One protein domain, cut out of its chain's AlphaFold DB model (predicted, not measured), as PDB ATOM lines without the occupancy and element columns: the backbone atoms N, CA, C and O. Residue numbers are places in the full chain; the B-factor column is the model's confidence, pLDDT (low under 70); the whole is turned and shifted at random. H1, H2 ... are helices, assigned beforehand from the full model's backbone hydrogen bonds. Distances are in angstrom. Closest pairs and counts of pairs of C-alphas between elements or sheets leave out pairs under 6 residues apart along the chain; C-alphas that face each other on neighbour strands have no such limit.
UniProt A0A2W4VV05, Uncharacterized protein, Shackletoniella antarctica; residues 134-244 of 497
ATOM      1  N   VAL A 134      18.314   7.445  30.763       95.69
ATOM      2  CA  VAL A 134      16.879   7.773  30.648       95.69
ATOM      3  C   VAL A 134      16.601   9.181  31.195       95.69
ATOM      4  O   VAL A 134      15.806   9.930  30.634       95.69
ATOM      5  N   ALA A 135      17.318   9.593  32.243       94.00
ATOM      6  CA  ALA A 135      17.268  10.942  32.792       94.00
ATOM      7  C   ALA A 135      17.685  12.013  31.773       94.00
ATOM      8  O   ALA A 135      16.992  13.019  31.647       94.00
ATOM      9  N   ALA A 136      18.778  11.794  31.032       95.00
ATOM     10  CA  ALA A 136      19.233  12.723  29.999       95.00
ATOM     11  C   ALA A 136      18.231  12.822  28.840       95.00
ATOM     12  O   ALA A 136      17.940  13.925  28.382       95.00
ATOM     13  N   ILE A 137      17.655  11.689  28.418       95.69
ATOM     14  CA  ILE A 137      16.584  11.650  27.411       95.69
ATOM     15  C   ILE A 137      15.393  12.500  27.885       95.69
ATOM     16  O   ILE A 137      14.924  13.390  27.175       95.69
ATOM     17  N   ALA A 138      14.933  12.276  29.117       93.00
ATOM     18  CA  ALA A 138      13.803  13.008  29.678       93.00
ATOM     19  C   ALA A 138      14.071  14.511  29.867       93.00
ATOM     20  O   ALA A 138      13.144  15.308  29.715       93.00
ATOM     21  N   ASP A 139      15.300  14.914  30.197       91.81
ATOM     22  CA  ASP A 139      15.669  16.333  30.293       91.81
ATOM     23  C   ASP A 139      15.655  17.008  28.915       91.81
ATOM     24  O   ASP A 139      15.058  18.075  28.773       91.81
ATOM     25  N   GLN A 140      16.190  16.349  27.878       91.81
ATOM     26  CA  GLN A 140      16.152  16.859  26.500       91.81
ATOM     27  C   GLN A 140      14.722  17.052  25.975       91.81
ATOM     28  O   GLN A 140      14.457  18.007  25.248       91.81
ATOM     29  N   LEU A 141      13.792  16.182  26.372       91.38
ATOM     30  CA  LEU A 141      12.376  16.283  26.005       91.38
ATOM     31  C   LEU A 141      11.569  17.218  26.921       91.38
ATOM     32  O   LEU A 141      10.375  17.410  26.704       91.38
ATOM     33  N   GLY A 142      12.178  17.778  27.970       88.44
ATOM     34  CA  GLY A 142      11.480  18.626  28.938       88.44
ATOM     35  C   GLY A 142      10.446  17.883  29.797       88.44
ATOM     36  O   GLY A 142       9.566  18.516  30.378       88.44
ATOM     37  N   VAL A 143      10.542  16.553  29.904       84.25
ATOM     38  CA  VAL A 143       9.625  15.696  30.689       84.25
ATOM     39  C   VAL A 143      10.216  15.251  32.033       84.25
ATOM     40  O   VAL A 143       9.587  14.505  32.793       84.25
ATOM     41  N   TYR A 144      11.421  15.721  32.365       74.75
ATOM     42  CA  TYR A 144      12.023  15.521  33.678       74.75
ATOM     43  C   TYR A 144      11.260  16.345  34.729       74.75
ATOM     44  O   TYR A 144      11.467  17.551  34.887       74.75
ATOM     45  N   ALA A 145      10.333  15.708  35.448       59.69
ATOM     46  CA  ALA A 145       9.549  16.360  36.491       59.69
ATOM     47  C   ALA A 145      10.459  16.771  37.659       59.69
ATOM     48  O   ALA A 145      10.748  15.976  38.551       59.69
ATOM     49  N   ARG A 146      10.901  18.035  37.674       52.91
ATOM     50  CA  ARG A 146      11.789  18.556  38.725       52.91
ATOM     51  C   ARG A 146      11.144  18.567  40.116       52.91
ATOM     52  O   ARG A 146      11.890  18.602  41.080       52.91
ATOM     53  N   ASN A 147       9.808  18.510  40.243       47.50
ATOM     54  CA  ASN A 147       9.120  18.702  41.534       47.50
ATOM     55  C   ASN A 147       7.821  17.893  41.765       47.50
ATOM     56  O   ASN A 147       7.156  18.111  42.778       47.50
ATOM     57  N   SER A 148       7.432  16.964  40.889       47.31
ATOM     58  CA  SER A 148       6.134  16.278  41.011       47.31
ATOM     59  C   SER A 148       6.318  14.850  41.517       47.31
ATOM     60  O   SER A 148       6.895  14.016  40.829       47.31
ATOM     61  N   ARG A 149       5.801  14.545  42.716       51.81
ATOM     62  CA  ARG A 149       5.670  13.160  43.219       51.81
ATOM     63  C   ARG A 149       4.710  12.307  42.374       51.81
ATOM     64  O   ARG A 149       4.673  11.097  42.544       51.81
ATOM     65  N   GLU A 150       3.978  12.938  41.462       52.31
ATOM     66  CA  GLU A 150       2.994  12.341  40.568       52.31
ATOM     67  C   GLU A 150       3.249  12.890  39.155       52.31
ATOM     68  O   GLU A 150       2.770  13.964  38.795       52.31
ATOM     69  N   GLY A 151       4.103  12.219  38.378       67.00
ATOM     70  CA  GLY A 151       4.359  12.562  36.975       67.00
ATOM     71  C   GLY A 151       5.834  12.576  36.566       67.00
ATOM     72  O   GLY A 151       6.743  12.545  37.393       67.00
ATOM     73  N   GLY A 152       6.063  12.616  35.254       80.44
ATOM     74  CA  GLY A 152       7.394  12.597  34.640       80.44
ATOM     75  C   GLY A 152       8.039  11.213  34.602       80.44
ATOM     76  O   GLY A 152       7.386  10.193  34.815       80.44
ATOM     77  N   ILE A 153       9.350  11.183  34.345       87.19
ATOM     78  CA  ILE A 153      10.126   9.945  34.148       87.19
ATOM     79  C   ILE A 153       9.947   8.903  35.262       87.19
ATOM     80  O   ILE A 153       9.887   7.710  34.989       87.19
ATOM     81  N   ARG A 154       9.803   9.336  36.521       88.19
ATOM     82  CA  ARG A 154       9.669   8.424  37.668       88.19
ATOM     83  C   ARG A 154       8.340   7.671  37.698       88.19
ATOM     84  O   ARG A 154       8.271   6.648  38.366       88.19
ATOM     85  N   ALA A 155       7.319   8.161  36.997       89.12
ATOM     86  CA  ALA A 155       6.014   7.515  36.888       89.12
ATOM     87  C   ALA A 155       5.928   6.531  35.709       89.12
ATOM     88  O   ALA A 155       4.914   5.852  35.569       89.12
ATOM     89  N   ILE A 156       6.964   6.450  34.864       91.00
ATOM     90  CA  ILE A 156       6.998   5.506  33.746       91.00
ATOM     91  C   ILE A 156       7.028   4.076  34.313       91.00
ATOM     92  O   ILE A 156       7.887   3.782  35.157       91.00
ATOM     93  N   PRO A 157       6.110   3.196  33.877       95.06
ATOM     94  CA  PRO A 157       6.128   1.786  34.243       95.06
ATOM     95  C   PRO A 157       7.433   1.084  33.839       95.06
ATOM     96  O   PRO A 157       7.998   1.376  32.782       95.06
ATOM     97  N   LEU A 158       7.925   0.153  34.662       96.19
ATOM     98  CA  LEU A 158       9.204  -0.522  34.400       96.19
ATOM     99  C   LEU A 158       9.163  -1.442  33.171       96.19
ATOM    100  O   LEU A 158      10.209  -1.655  32.565       96.19
ATOM    101  N   ASP A 159       7.992  -1.942  32.759       95.88
ATOM    102  CA  ASP A 159       7.841  -2.732  31.523       95.88
ATOM    103  C   ASP A 159       8.170  -1.924  30.258       95.88
ATOM    104  O   ASP A 159       8.517  -2.505  29.232       95.88
ATOM    105  N   LYS A 160       8.109  -0.586  30.325       95.56
ATOM    106  CA  LYS A 160       8.545   0.299  29.232       95.56
ATOM    107  C   LYS A 160      10.056   0.406  29.110       95.56
ATOM    108  O   LYS A 160      10.541   0.879  28.091       95.56
ATOM    109  N   PHE A 161      10.796  -0.031  30.127       96.50
ATOM    110  CA  PHE A 161      12.242  -0.138  30.065       96.50
ATOM    111  C   PHE A 161      12.631  -1.602  29.866       96.50
ATOM    112  O   PHE A 161      13.039  -2.290  30.802       96.50
ATOM    113  N   GLY A 162      12.498  -2.081  28.627       95.69
ATOM    114  CA  GLY A 162      12.629  -3.496  28.263       95.69
ATOM    115  C   GLY A 162      13.951  -4.125  28.703       95.69
ATOM    116  O   GLY A 162      13.982  -5.305  29.055       95.69
ATOM    117  N   LEU A 163      15.018  -3.323  28.807       96.44
ATOM    118  CA  LEU A 163      16.312  -3.774  29.316       96.44
ATOM    119  C   LEU A 163      16.255  -4.341  30.735       96.44
ATOM    120  O   LEU A 163      17.046  -5.227  31.054       96.44
ATOM    121  N   LEU A 164      15.321  -3.899  31.580       96.38
ATOM    122  CA  LEU A 164      15.196  -4.394  32.950       96.38
ATOM    123  C   LEU A 164      14.837  -5.882  33.024       96.38
ATOM    124  O   LEU A 164      15.211  -6.536  33.995       96.38
ATOM    125  N   ASN A 165      14.225  -6.448  31.979       94.12
ATOM    126  CA  ASN A 165      13.909  -7.879  31.913       94.12
ATOM    127  C   ASN A 165      15.152  -8.780  31.912       94.12
ATOM    128  O   ASN A 165      15.053  -9.958  32.245       94.12
ATOM    129  N   TYR A 166      16.321  -8.248  31.556       94.31
ATOM    130  CA  TYR A 166      17.562  -9.022  31.458       94.31
ATOM    131  C   TYR A 166      18.494  -8.824  32.657       94.31
ATOM    132  O   TYR A 166      19.634  -9.287  32.628       94.31
ATOM    133  N   GLN A 167      18.043  -8.114  33.696       96.56
ATOM    134  CA  GLN A 167      18.887  -7.743  34.829       96.56
ATOM    135  C   GLN A 167      18.573  -8.586  36.062       96.56
ATOM    136  O   GLN A 167      17.418  -8.879  36.371       96.56
ATOM    137  N   THR A 168      19.619  -8.913  36.817       96.44
ATOM    138  CA  THR A 168      19.504  -9.430  38.184       96.44
ATOM    139  C   THR A 168      19.719  -8.314  39.201       96.44
ATOM    140  O   THR A 168      20.303  -7.278  38.870       96.44
ATOM    141  N   LEU A 169      19.319  -8.514  40.459       94.88
ATOM    142  CA  LEU A 169      19.591  -7.541  41.528       94.88
ATOM    143  C   LEU A 169      21.094  -7.237  41.680       94.88
ATOM    144  O   LEU A 169      21.477  -6.072  41.773       94.88
ATOM    145  N   SER A 170      21.958  -8.255  41.631       95.00
ATOM    146  CA  SER A 170      23.422  -8.121  41.631       95.00
ATOM    147  C   SER A 170      23.908  -7.254  40.472       95.00
ATOM    148  O   SER A 170      24.851  -6.475  40.618       95.00
ATOM    149  N   PHE A 171      23.314  -7.406  39.287       95.25
ATOM    150  CA  PHE A 171      23.679  -6.596  38.133       95.25
ATOM    151  C   PHE A 171      23.212  -5.146  38.298       95.25
ATOM    152  O   PHE A 171      24.023  -4.230  38.160       95.25
ATOM    153  N   LEU A 172      21.951  -4.930  38.679       94.50
ATOM    154  CA  LEU A 172      21.398  -3.590  38.889       94.50
ATOM    155  C   LEU A 172      22.174  -2.800  39.935       94.50
ATOM    156  O   LEU A 172      22.477  -1.636  39.720       94.50
ATOM    157  N   VAL A 173      22.540  -3.430  41.048       94.62
ATOM    158  CA  VAL A 173      23.293  -2.779  42.124       94.62
ATOM    159  C   VAL A 173      24.717  -2.411  41.687       94.62
ATOM    160  O   VAL A 173      25.258  -1.408  42.149       94.62
ATOM    161  N   ARG A 174      25.326  -3.178  40.771       93.81
ATOM    162  CA  ARG A 174      26.609  -2.804  40.151       93.81
ATOM    163  C   ARG A 174      26.453  -1.626  39.191       93.81
ATOM    164  O   ARG A 174      27.301  -0.739  39.196       93.81
ATOM    165  N   ALA A 175      25.385  -1.617  38.395       92.88
ATOM    166  CA  ALA A 175      25.116  -0.566  37.416       92.88
ATOM    167  C   ALA A 175      24.661   0.757  38.072       92.88
ATOM    168  O   ALA A 175      25.097   1.828  37.658       92.88
ATOM    169  N   ALA A 176      23.849   0.677  39.132       94.75
ATOM    170  CA  ALA A 176      23.348   1.780  39.951       94.75
ATOM    171  C   ALA A 176      23.734   1.582  41.435       94.75
ATOM    172  O   ALA A 176      22.915   1.121  42.237       94.75
ATOM    173  N   PRO A 177      24.951   1.980  41.856       93.19
ATOM    174  CA  PRO A 177      25.428   1.773  43.229       93.19
ATOM    175  C   PRO A 177      24.561   2.413  44.321       93.19
ATOM    176  O   PRO A 177      24.584   1.959  45.463       93.19
ATOM    177  N   ALA A 178      23.763   3.435  43.988       91.44
ATOM    178  CA  ALA A 178      22.802   4.040  44.912       91.44
ATOM    179  C   ALA A 178      21.807   3.010  45.487       91.44
ATOM    180  O   ALA A 178      21.410   3.119  46.651       91.44
ATOM    181  N   LEU A 179      21.486   1.960  44.719       94.56
ATOM    182  CA  LEU A 179      20.623   0.861  45.149       94.56
ATOM    183  C   LEU A 179      21.194   0.078  46.336       94.56
ATOM    184  O   LEU A 179      20.419  -0.511  47.082       94.56
ATOM    185  N   LEU A 180      22.513   0.103  46.586       94.75
ATOM    186  CA  LEU A 180      23.103  -0.529  47.777       94.75
ATOM    187  C   LEU A 180      22.491   0.006  49.073       94.75
ATOM    188  O   LEU A 180      22.350  -0.751  50.029       94.75
ATOM    189  N   SER A 181      22.137   1.292  49.093       94.56
ATOM    190  CA  SER A 181      21.575   1.982  50.260       94.56
ATOM    191  C   SER A 181      20.054   1.856  50.382       94.56
ATOM    192  O   SER A 181      19.486   2.264  51.397       94.56
ATOM    193  N   LEU A 182      19.389   1.283  49.373       94.56
ATOM    194  CA  LEU A 182      17.944   1.094  49.368       94.56
ATOM    195  C   LEU A 182      17.553   0.134  50.490       94.56
ATOM    196  O   LEU A 182      17.985  -1.020  50.514       94.56
ATOM    197  N   LYS A 183      16.719   0.593  51.420       95.12
ATOM    198  CA  LYS A 183      16.157  -0.278  52.450       95.12
ATOM    199  C   LYS A 183      15.177  -1.245  51.807       95.12
ATOM    200  O   LYS A 183      14.252  -0.829  51.112       95.12
ATOM    201  N   VAL A 184      15.344  -2.533  52.090       93.69
ATOM    202  CA  VAL A 184      14.492  -3.588  51.521       93.69
ATOM    203  C   VAL A 184      13.031  -3.371  51.921       93.69
ATOM    204  O   VAL A 184      12.137  -3.534  51.100       93.69
ATOM    205  N   ALA A 185      12.777  -2.919  53.151       91.94
ATOM    206  CA  ALA A 185      11.429  -2.624  53.634       91.94
ATOM    207  C   ALA A 185      10.712  -1.517  52.828       91.94
ATOM    208  O   ALA A 185       9.485  -1.572  52.676       91.94
ATOM    209  N   ASP A 186      11.474  -0.568  52.276       91.12
ATOM    210  CA  ASP A 186      10.960   0.632  51.606       91.12
ATOM    211  C   ASP A 186      10.680   0.405  50.112       91.12
ATOM    212  O   ASP A 186       9.970   1.197  49.497       91.12
ATOM    213  N   SER A 187      11.184  -0.684  49.519       91.88
ATOM    214  CA  SER A 187      10.963  -1.004  48.104       91.88
ATOM    215  C   SER A 187       9.991  -2.165  47.941       91.88
ATOM    216  O   SER A 187      10.293  -3.304  48.299       91.88
ATOM    217  N   ARG A 188       8.806  -1.885  47.385       93.88
ATOM    218  CA  ARG A 188       7.811  -2.918  47.067       93.88
ATOM    219  C   ARG A 188       8.370  -3.932  46.070       93.88
ATOM    220  O   ARG A 188       8.338  -5.118  46.364       93.88
ATOM    221  N   LEU A 189       8.966  -3.456  44.975       95.00
ATOM    222  CA  LEU A 189       9.588  -4.304  43.957       95.00
ATOM    223  C   LEU A 189      10.583  -5.299  44.554       95.00
ATOM    224  O   LEU A 189      10.497  -6.491  44.279       95.00
ATOM    225  N   VAL A 190      11.513  -4.832  45.392       94.31
ATOM    226  CA  VAL A 190      12.537  -5.712  45.975       94.31
ATOM    227  C   VAL A 190      11.907  -6.751  46.906       94.31
ATOM    228  O   VAL A 190      12.317  -7.910  46.879       94.31
ATOM    229  N   LYS A 191      10.895  -6.376  47.702       94.19
ATOM    230  CA  LYS A 191      10.167  -7.326  48.562       94.19
ATOM    231  C   LYS A 191       9.455  -8.394  47.746       94.19
ATOM    232  O   LYS A 191       9.620  -9.573  48.041       94.19
ATOM    233  N   ASP A 192       8.713  -7.977  46.725       95.31
ATOM    234  CA  ASP A 192       7.944  -8.879  45.872       95.31
ATOM    235  C   ASP A 192       8.894  -9.834  45.129       95.31
ATOM    236  O   ASP A 192       8.643 -11.036  45.067       95.31
ATOM    237  N   LEU A 193      10.052  -9.338  44.677       93.94
ATOM    238  CA  LEU A 193      11.086 -10.149  44.035       93.94
ATOM    239  C   LEU A 193      11.706 -11.189  44.984       93.94
ATOM    240  O   LEU A 193      11.885 -12.345  44.603       93.94
ATOM    241  N   ILE A 194      12.024 -10.803  46.224       94.38
ATOM    242  CA  ILE A 194      12.562 -11.732  47.231       94.38
ATOM    243  C   ILE A 194      11.516 -12.785  47.604       94.38
ATOM    244  O   ILE A 194      11.860 -13.961  47.706       94.38
ATOM    245  N   ALA A 195      10.250 -12.390  47.758       93.62
ATOM    246  CA  ALA A 195       9.161 -13.284  48.146       93.62
ATOM    247  C   ALA A 195       8.917 -14.420  47.137       93.62
ATOM    248  O   ALA A 195       8.440 -15.481  47.534       93.62
ATOM    249  N   ILE A 196       9.287 -14.244  45.861       90.56
ATOM    250  CA  ILE A 196       9.242 -15.315  44.848       90.56
ATOM    251  C   ILE A 196      10.177 -16.475  45.214       90.56
ATOM    252  O   ILE A 196       9.844 -17.637  44.988       90.56
ATOM    253  N   VAL A 197      11.352 -16.169  45.768       90.12
ATOM    254  CA  VAL A 197      12.406 -17.157  46.057       90.12
ATOM    255  C   VAL A 197      12.410 -17.573  47.528       90.12
ATOM    256  O   VAL A 197      12.787 -18.697  47.858       90.12
ATOM    257  N   ASP A 198      11.984 -16.680  48.419       93.12
ATOM    258  CA  ASP A 198      11.876 -16.918  49.854       93.12
ATOM    259  C   ASP A 198      10.597 -16.262  50.410       93.12
ATOM    260  O   ASP A 198      10.642 -15.155  50.951       93.12
ATOM    261  N   PRO A 199       9.434 -16.938  50.307       92.19
ATOM    262  CA  PRO A 199       8.154 -16.416  50.799       92.19
ATOM    263  C   PRO A 199       8.124 -16.173  52.314       92.19
ATOM    264  O   PRO A 199       7.224 -15.509  52.823       92.19
ATOM    265  N   THR A 200       9.078 -16.752  53.048       91.62
ATOM    266  CA  THR A 200       9.190 -16.617  54.504       91.62
ATOM    267  C   THR A 200      10.065 -15.444  54.926       91.62
ATOM    268  O   THR A 200      10.143 -15.129  56.115       91.62
ATOM    269  N   PHE A 201      10.720 -14.786  53.968       89.62
ATOM    270  CA  PHE A 201      11.583 -13.658  54.244       89.62
ATOM    271  C   PHE A 201      10.783 -12.472  54.787       89.62
ATOM    272  O   PHE A 201       9.853 -11.967  54.160       89.62
ATOM    273  N   VAL A 202      11.202 -11.974  55.950       84.81
ATOM    274  CA  VAL A 202      10.672 -10.747  56.542       84.81
ATOM    275  C   VAL A 202      11.783  -9.711  56.547       84.81
ATOM    276  O   VAL A 202      12.782  -9.853  57.252       84.81
ATOM    277  N   ALA A 203      11.608  -8.653  55.757       78.75
ATOM    278  CA  ALA A 203      12.545  -7.540  55.734       78.75
ATOM    279  C   ALA A 203      12.578  -6.860  57.110       78.75
ATOM    280  O   ALA A 203      11.565  -6.337  57.577       78.75
ATOM    281  N   THR A 204      13.741  -6.830  57.764       76.44
ATOM    282  CA  THR A 204      13.907  -5.990  58.955       76.44
ATOM    283  C   THR A 204      14.081  -4.535  58.514       76.44
ATOM    284  O   THR A 204      14.756  -4.268  57.521       76.44
ATOM    285  N   GLY A 205      13.471  -3.576  59.221       74.12
ATOM    286  CA  GLY A 205      13.370  -2.178  58.765       74.12
ATOM    287  C   GLY A 205      14.699  -1.435  58.548       74.12
ATOM    288  O   GLY A 205      14.704  -0.341  57.988       74.12
ATOM    289  N   GLY A 206      15.826  -2.004  58.986       87.00
ATOM    290  CA  GLY A 206      17.161  -1.447  58.773       87.00
ATOM    291  C   GLY A 206      17.949  -2.077  57.624       87.00
ATOM    292  O   GLY A 206      18.889  -1.444  57.157       87.00
ATOM    293  N   THR A 207      17.592  -3.284  57.167       93.56
ATOM    294  CA  THR A 207      18.410  -4.022  56.194       93.56
ATOM    295  C   THR A 207      18.391  -3.330  54.838       93.56
ATOM    296  O   THR A 207      17.341  -3.182  54.202       93.56
ATOM    297  N   THR A 208      19.572  -2.935  54.381       95.69
ATOM    298  CA  THR A 208      19.772  -2.408  53.031       95.69
ATOM    299  C   THR A 208      19.922  -3.543  52.018       95.69
ATOM    300  O   THR A 208      20.322  -4.658  52.360       95.69
ATOM    301  N   LEU A 209      19.624  -3.269  50.749       95.06
ATOM    302  CA  LEU A 209      19.790  -4.235  49.665       95.06
ATOM    303  C   LEU A 209      21.252  -4.696  49.548       95.06
ATOM    304  O   LEU A 209      21.509  -5.881  49.337       95.06
ATOM    305  N   GLY A 210      22.214  -3.790  49.757       95.44
ATOM    306  CA  GLY A 210      23.635  -4.132  49.759       95.44
ATOM    307  C   GLY A 210      24.024  -5.104  50.876       95.44
ATOM    308  O   GLY A 210      24.731  -6.082  50.626       95.44
ATOM    309  N   GLU A 211      23.537  -4.883  52.100       95.69
ATOM    310  CA  GLU A 211      23.752  -5.814  53.216       95.69
ATOM    311  C   GLU A 211      23.098  -7.168  52.951       95.69
ATOM    312  O   GLU A 211      23.720  -8.202  53.201       95.69
ATOM    313  N   LEU A 212      21.877  -7.164  52.411       94.81
ATOM    314  CA  LEU A 212      21.131  -8.379  52.112       94.81
ATOM    315  C   LEU A 212      21.864  -9.253  51.088       94.81
ATOM    316  O   LEU A 212      22.075 -10.434  51.353       94.81
ATOM    317  N   ILE A 213      22.293  -8.683  49.957       95.56
ATOM    318  CA  ILE A 213      23.027  -9.421  48.915       95.56
ATOM    319  C   ILE A 213      24.373  -9.917  49.459       95.56
ATOM    320  O   ILE A 213      24.768 -11.050  49.193       95.56
ATOM    321  N   LYS A 214      25.068  -9.112  50.271       95.38
ATOM    322  CA  LYS A 214      26.343  -9.519  50.880       95.38
ATOM    323  C   LYS A 214      26.182 -10.699  51.845       95.38
ATOM    324  O   LYS A 214      27.035 -11.581  51.872       95.38
ATOM    325  N   GLN A 215      25.127 -10.700  52.659       94.50
ATOM    326  CA  GLN A 215      24.855 -11.764  53.632       94.50
ATOM    327  C   GLN A 215      24.262 -13.011  52.974       94.50
ATOM    328  O   GLN A 215      24.553 -14.129  53.391       94.50
ATOM    329  N   GLN A 216      23.425 -12.821  51.956       93.94
ATOM    330  CA  GLN A 216      22.715 -13.879  51.248       93.94
ATOM    331  C   GLN A 216      22.818 -13.650  49.730       93.94
ATOM    332  O   GLN A 216      21.866 -13.168  49.109       93.94
ATOM    333  N   PRO A 217      23.948 -14.049  49.107       94.81
ATOM    334  CA  PRO A 217      24.204 -13.825  47.681       94.81
ATOM    335  C   PRO A 217      23.121 -14.372  46.747       94.81
ATOM    336  O   PRO A 217      22.909 -13.817  45.674       94.81
ATOM    337  N   LYS A 218      22.370 -15.399  47.181       94.38
ATOM    338  CA  LYS A 218      21.223 -15.954  46.444       94.38
ATOM    339  C   LYS A 218      20.198 -14.891  46.017       94.38
ATOM    340  O   LYS A 218      19.598 -15.039  44.962       94.38
ATOM    341  N   TYR A 219      20.012 -13.823  46.802       94.31
ATOM    342  CA  TYR A 219      19.065 -12.756  46.460       94.31
ATOM    343  C   TYR A 219      19.585 -11.830  45.363       94.31
ATOM    344  O   TYR A 219      18.795 -11.221  44.654       94.31
ATOM    345  N   GLY A 220      20.902 -11.735  45.193       94.62
ATOM    346  CA  GLY A 220      21.496 -10.966  44.110       94.62
ATOM    347  C   GLY A 220      21.231 -11.581  42.732       94.62
ATOM    348  O   GLY A 220      21.068 -10.865  41.749       94.62
ATOM    349  N   GLU A 221      21.103 -12.902  42.652       95.38
ATOM    350  CA  GLU A 221      20.935 -13.618  41.382       95.38
ATOM    351  C   GLU A 221      19.483 -13.661  40.879       95.38
ATOM    352  O   GLU A 221      19.204 -14.245  39.833       95.38
ATOM    353  N   ILE A 222      18.543 -13.032  41.594       94.94
ATOM    354  CA  ILE A 222      17.137 -13.020  41.189       94.94
ATOM    355  C   ILE A 222      16.955 -12.068  40.006       94.94
ATOM    356  O   ILE A 222      17.260 -10.875  40.101       94.94
ATOM    357  N   SER A 223      16.454 -12.615  38.898       95.81
ATOM    358  CA  SER A 223      16.110 -11.871  37.685       95.81
ATOM    359  C   SER A 223      14.828 -11.068  37.872       95.81
ATOM    360  O   SER A 223      13.833 -11.596  38.367       95.81
ATOM    361  N   LEU A 224      14.810  -9.822  37.397       95.81
ATOM    362  CA  LEU A 224      13.599  -8.996  37.389       95.81
ATOM    363  C   LEU A 224      12.492  -9.576  36.496       95.81
ATOM    364  O   LEU A 224      11.324  -9.288  36.735       95.81
ATOM    365  N   SER A 225      12.834 -10.442  35.536       94.94
ATOM    366  CA  SER A 225      11.869 -11.107  34.649       94.94
ATOM    367  C   SER A 225      10.856 -12.011  35.362       94.94
ATOM    368  O   SER A 225       9.907 -12.468  34.733       94.94
ATOM    369  N   TYR A 226      11.048 -12.314  36.651       95.06
ATOM    370  CA  TYR A 226      10.060 -13.049  37.446       95.06
ATOM    371  C   TYR A 226       8.873 -12.185  37.889       95.06
ATOM    372  O   TYR A 226       7.871 -12.726  38.355       95.06
ATOM    373  N   LEU A 227       8.977 -10.861  37.760       95.62
ATOM    374  CA  LEU A 227       7.911  -9.923  38.080       95.62
ATOM    375  C   LEU A 227       7.209  -9.433  36.817       95.62
ATOM    376  O   LEU A 227       7.830  -9.204  35.783       95.62
ATOM    377  N   ASP A 228       5.912  -9.165  36.949       96.19
ATOM    378  CA  ASP A 228       5.212  -8.297  36.008       96.19
ATOM    379  C   ASP A 228       5.609  -6.839  36.282       96.19
ATOM    380  O   ASP A 228       5.070  -6.179  37.183       96.19
ATOM    381  N   LEU A 229       6.597  -6.367  35.516       96.62
ATOM    382  CA  LEU A 229       7.198  -5.039  35.638       96.62
ATOM    383  C   LEU A 229       6.212  -3.892  35.368       96.62
ATOM    384  O   LEU A 229       6.480  -2.766  35.784       96.62
ATOM    385  N   ALA A 230       5.050  -4.160  34.763       96.94
ATOM    386  CA  ALA A 230       4.024  -3.144  34.528       96.94
ATOM    387  C   ALA A 230       3.407  -2.614  35.838       96.94
ATOM    388  O   ALA A 230       2.866  -1.509  35.879       96.94
ATOM    389  N   ASN A 231       3.520  -3.377  36.933       96.38
ATOM    390  CA  ASN A 231       2.995  -3.004  38.251       96.38
ATOM    391  C   ASN A 231       3.944  -2.126  39.077       96.38
ATOM    392  O   ASN A 231       3.657  -1.864  40.255       96.38
ATOM    393  N   TYR A 232       5.072  -1.728  38.492       95.94
ATOM    394  CA  TYR A 232       6.141  -0.985  39.144       95.94
ATOM    395  C   TYR A 232       6.575   0.191  38.280       95.94
ATOM    396  O   TYR A 232       6.349   0.202  37.073       95.94
ATOM    397  N   THR A 233       7.230   1.174  38.887       94.38
ATOM    398  CA  THR A 233       7.667   2.391  38.182       94.38
ATOM    399  C   THR A 233       9.162   2.638  38.330       94.38
ATOM    400  O   THR A 233       9.784   2.166  39.284       94.38
ATOM    401  N   ILE A 234       9.746   3.432  37.423       91.94
ATOM    402  CA  ILE A 234      11.157   3.862  37.503       91.94
ATOM    403  C   ILE A 234      11.476   4.452  38.884       91.94
ATOM    404  O   ILE A 234      12.552   4.220  39.432       91.94
ATOM    405  N   GLY A 235      10.522   5.154  39.502       90.06
ATOM    406  CA  GLY A 235      10.690   5.752  40.821       90.06
ATOM    407  C   GLY A 235      10.959   4.773  41.971       90.06
ATOM    408  O   GLY A 235      11.468   5.232  42.998       90.06
ATOM    409  N   GLU A 236      10.654   3.481  41.810       91.88
ATOM    410  CA  GLU A 236      10.893   2.424  42.809       91.88
ATOM    411  C   GLU A 236      12.313   1.833  42.754       91.88
ATOM    412  O   GLU A 236      12.716   1.124  43.682       91.88
ATOM    413  N   LEU A 237      13.084   2.155  41.710       92.19
ATOM    414  CA  LEU A 237      14.492   1.788  41.541       92.19
ATOM    415  C   LEU A 237      15.358   3.060  41.497       92.19
ATOM    416  O   LEU A 237      15.761   3.501  40.421       92.19
ATOM    417  N   PRO A 238      15.645   3.688  42.652       88.56
ATOM    418  CA  PRO A 238      16.319   4.980  42.676       88.56
ATOM    419  C   PRO A 238      17.712   4.921  42.039       88.56
ATOM    420  O   PRO A 238      18.549   4.095  42.411       88.56
ATOM    421  N   GLY A 239      17.968   5.855  41.122       90.94
ATOM    422  CA  GLY A 239      19.250   5.995  40.445       90.94
ATOM    423  C   GLY A 239      19.383   5.135  39.192       90.94
ATOM    424  O   GLY A 239      20.430   5.195  38.554       90.94
ATOM    425  N   ILE A 240      18.360   4.365  38.808       93.94
ATOM    426  CA  ILE A 240      18.393   3.588  37.565       93.94
ATOM    427  C   ILE A 240      18.320   4.485  36.326       93.94
ATOM    428  O   ILE A 240      18.918   4.193  35.296       93.94
ATOM    429  N   GLU A 241      17.631   5.618  36.442       93.25
ATOM    430  CA  GLU A 241      17.413   6.578  35.370       93.25
ATOM    431  C   GLU A 241      18.695   7.305  34.948       93.25
ATOM    432  O   GLU A 241      18.770   7.797  33.826       93.25
ATOM    433  N   ILE A 242      19.709   7.356  35.818       93.75
ATOM    434  CA  ILE A 242      21.009   7.986  35.544       93.75
ATOM    435  C   ILE A 242      22.083   6.983  35.098       93.75
ATOM    436  O   ILE A 242      23.232   7.371  34.897       93.75
ATOM    437  N   VAL A 243      21.739   5.701  34.949       96.38
ATOM    438  CA  VAL A 243      22.665   4.682  34.446       96.38
ATOM    439  C   VAL A 243      22.751   4.783  32.919       96.38
ATOM    440  O   VAL A 243      21.707   4.787  32.262       96.38
ATOM    441  N   PRO A 244      23.960   4.853  32.327       97.19
ATOM    442  CA  PRO A 244      24.122   4.779  30.877       97.19
ATOM    443  C   PRO A 244      23.539   3.483  30.314       97.19
ATOM    444  O   PRO A 244      23.757   2.416  30.886       97.19
TER     445      PRO A 244
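What this domain is: This is residues 134 to 244 of the 497 residues of an uncharacterized protein of Shackletoniella antarctica (UniProt A0A2W4VV05). This domain has little regular structure: short helices are strung through winding loops, with H3, H4 and H6 gathered on one side, H5 across from them, and H1 at one far end. The printed part has 111 residues with six named helices, H1 to H6 in order, and no named strand; it is all helix by class, though helices hold 41 residues. It is compact, with a radius of gyration of the C-alphas of 14.0 A, and spans 43 by 26 by 23 A.

Where its parts are: H5, residues 188 to 197, is 15.0 A long and begins at C-alpha 188 (7.811, -2.918, 47.067). H6 is residues 209 to 215, H4 177 to 181, H3 169 to 175, H2 162 to 166. H1, residues 134 to 140, 10.0 A, begins at (16.879, 7.773, 30.648).

How they stand to each other: H5 and H6 are only just apart, closest 8.3 A. H4 and H6 touch, the closest C-alphas being Leu 180 and Gly 210, 4.1 A. H3 and H4 only just touch, only at the corner, with 3 pairs of C-alphas within 8 A, the closest Val 173 and Leu 179, 5.4 A. H1 and H2 each touch no helix. Every O i to N i+4 pair is within hydrogen-bond range in H1, H3 and H6, and 5 of 6 in H5; H2 and H4 each have 0 of 1, beside 2 of 2 O i to N i+3 pairs.

The domain as a whole: The farthest C-alphas, Gln 140 and Thr 200, are 44.2 A apart. The printed part has no cut; the links H1 to H2 and H5 to H6 are long. Residues 145 to 151 have pLDDT under 70.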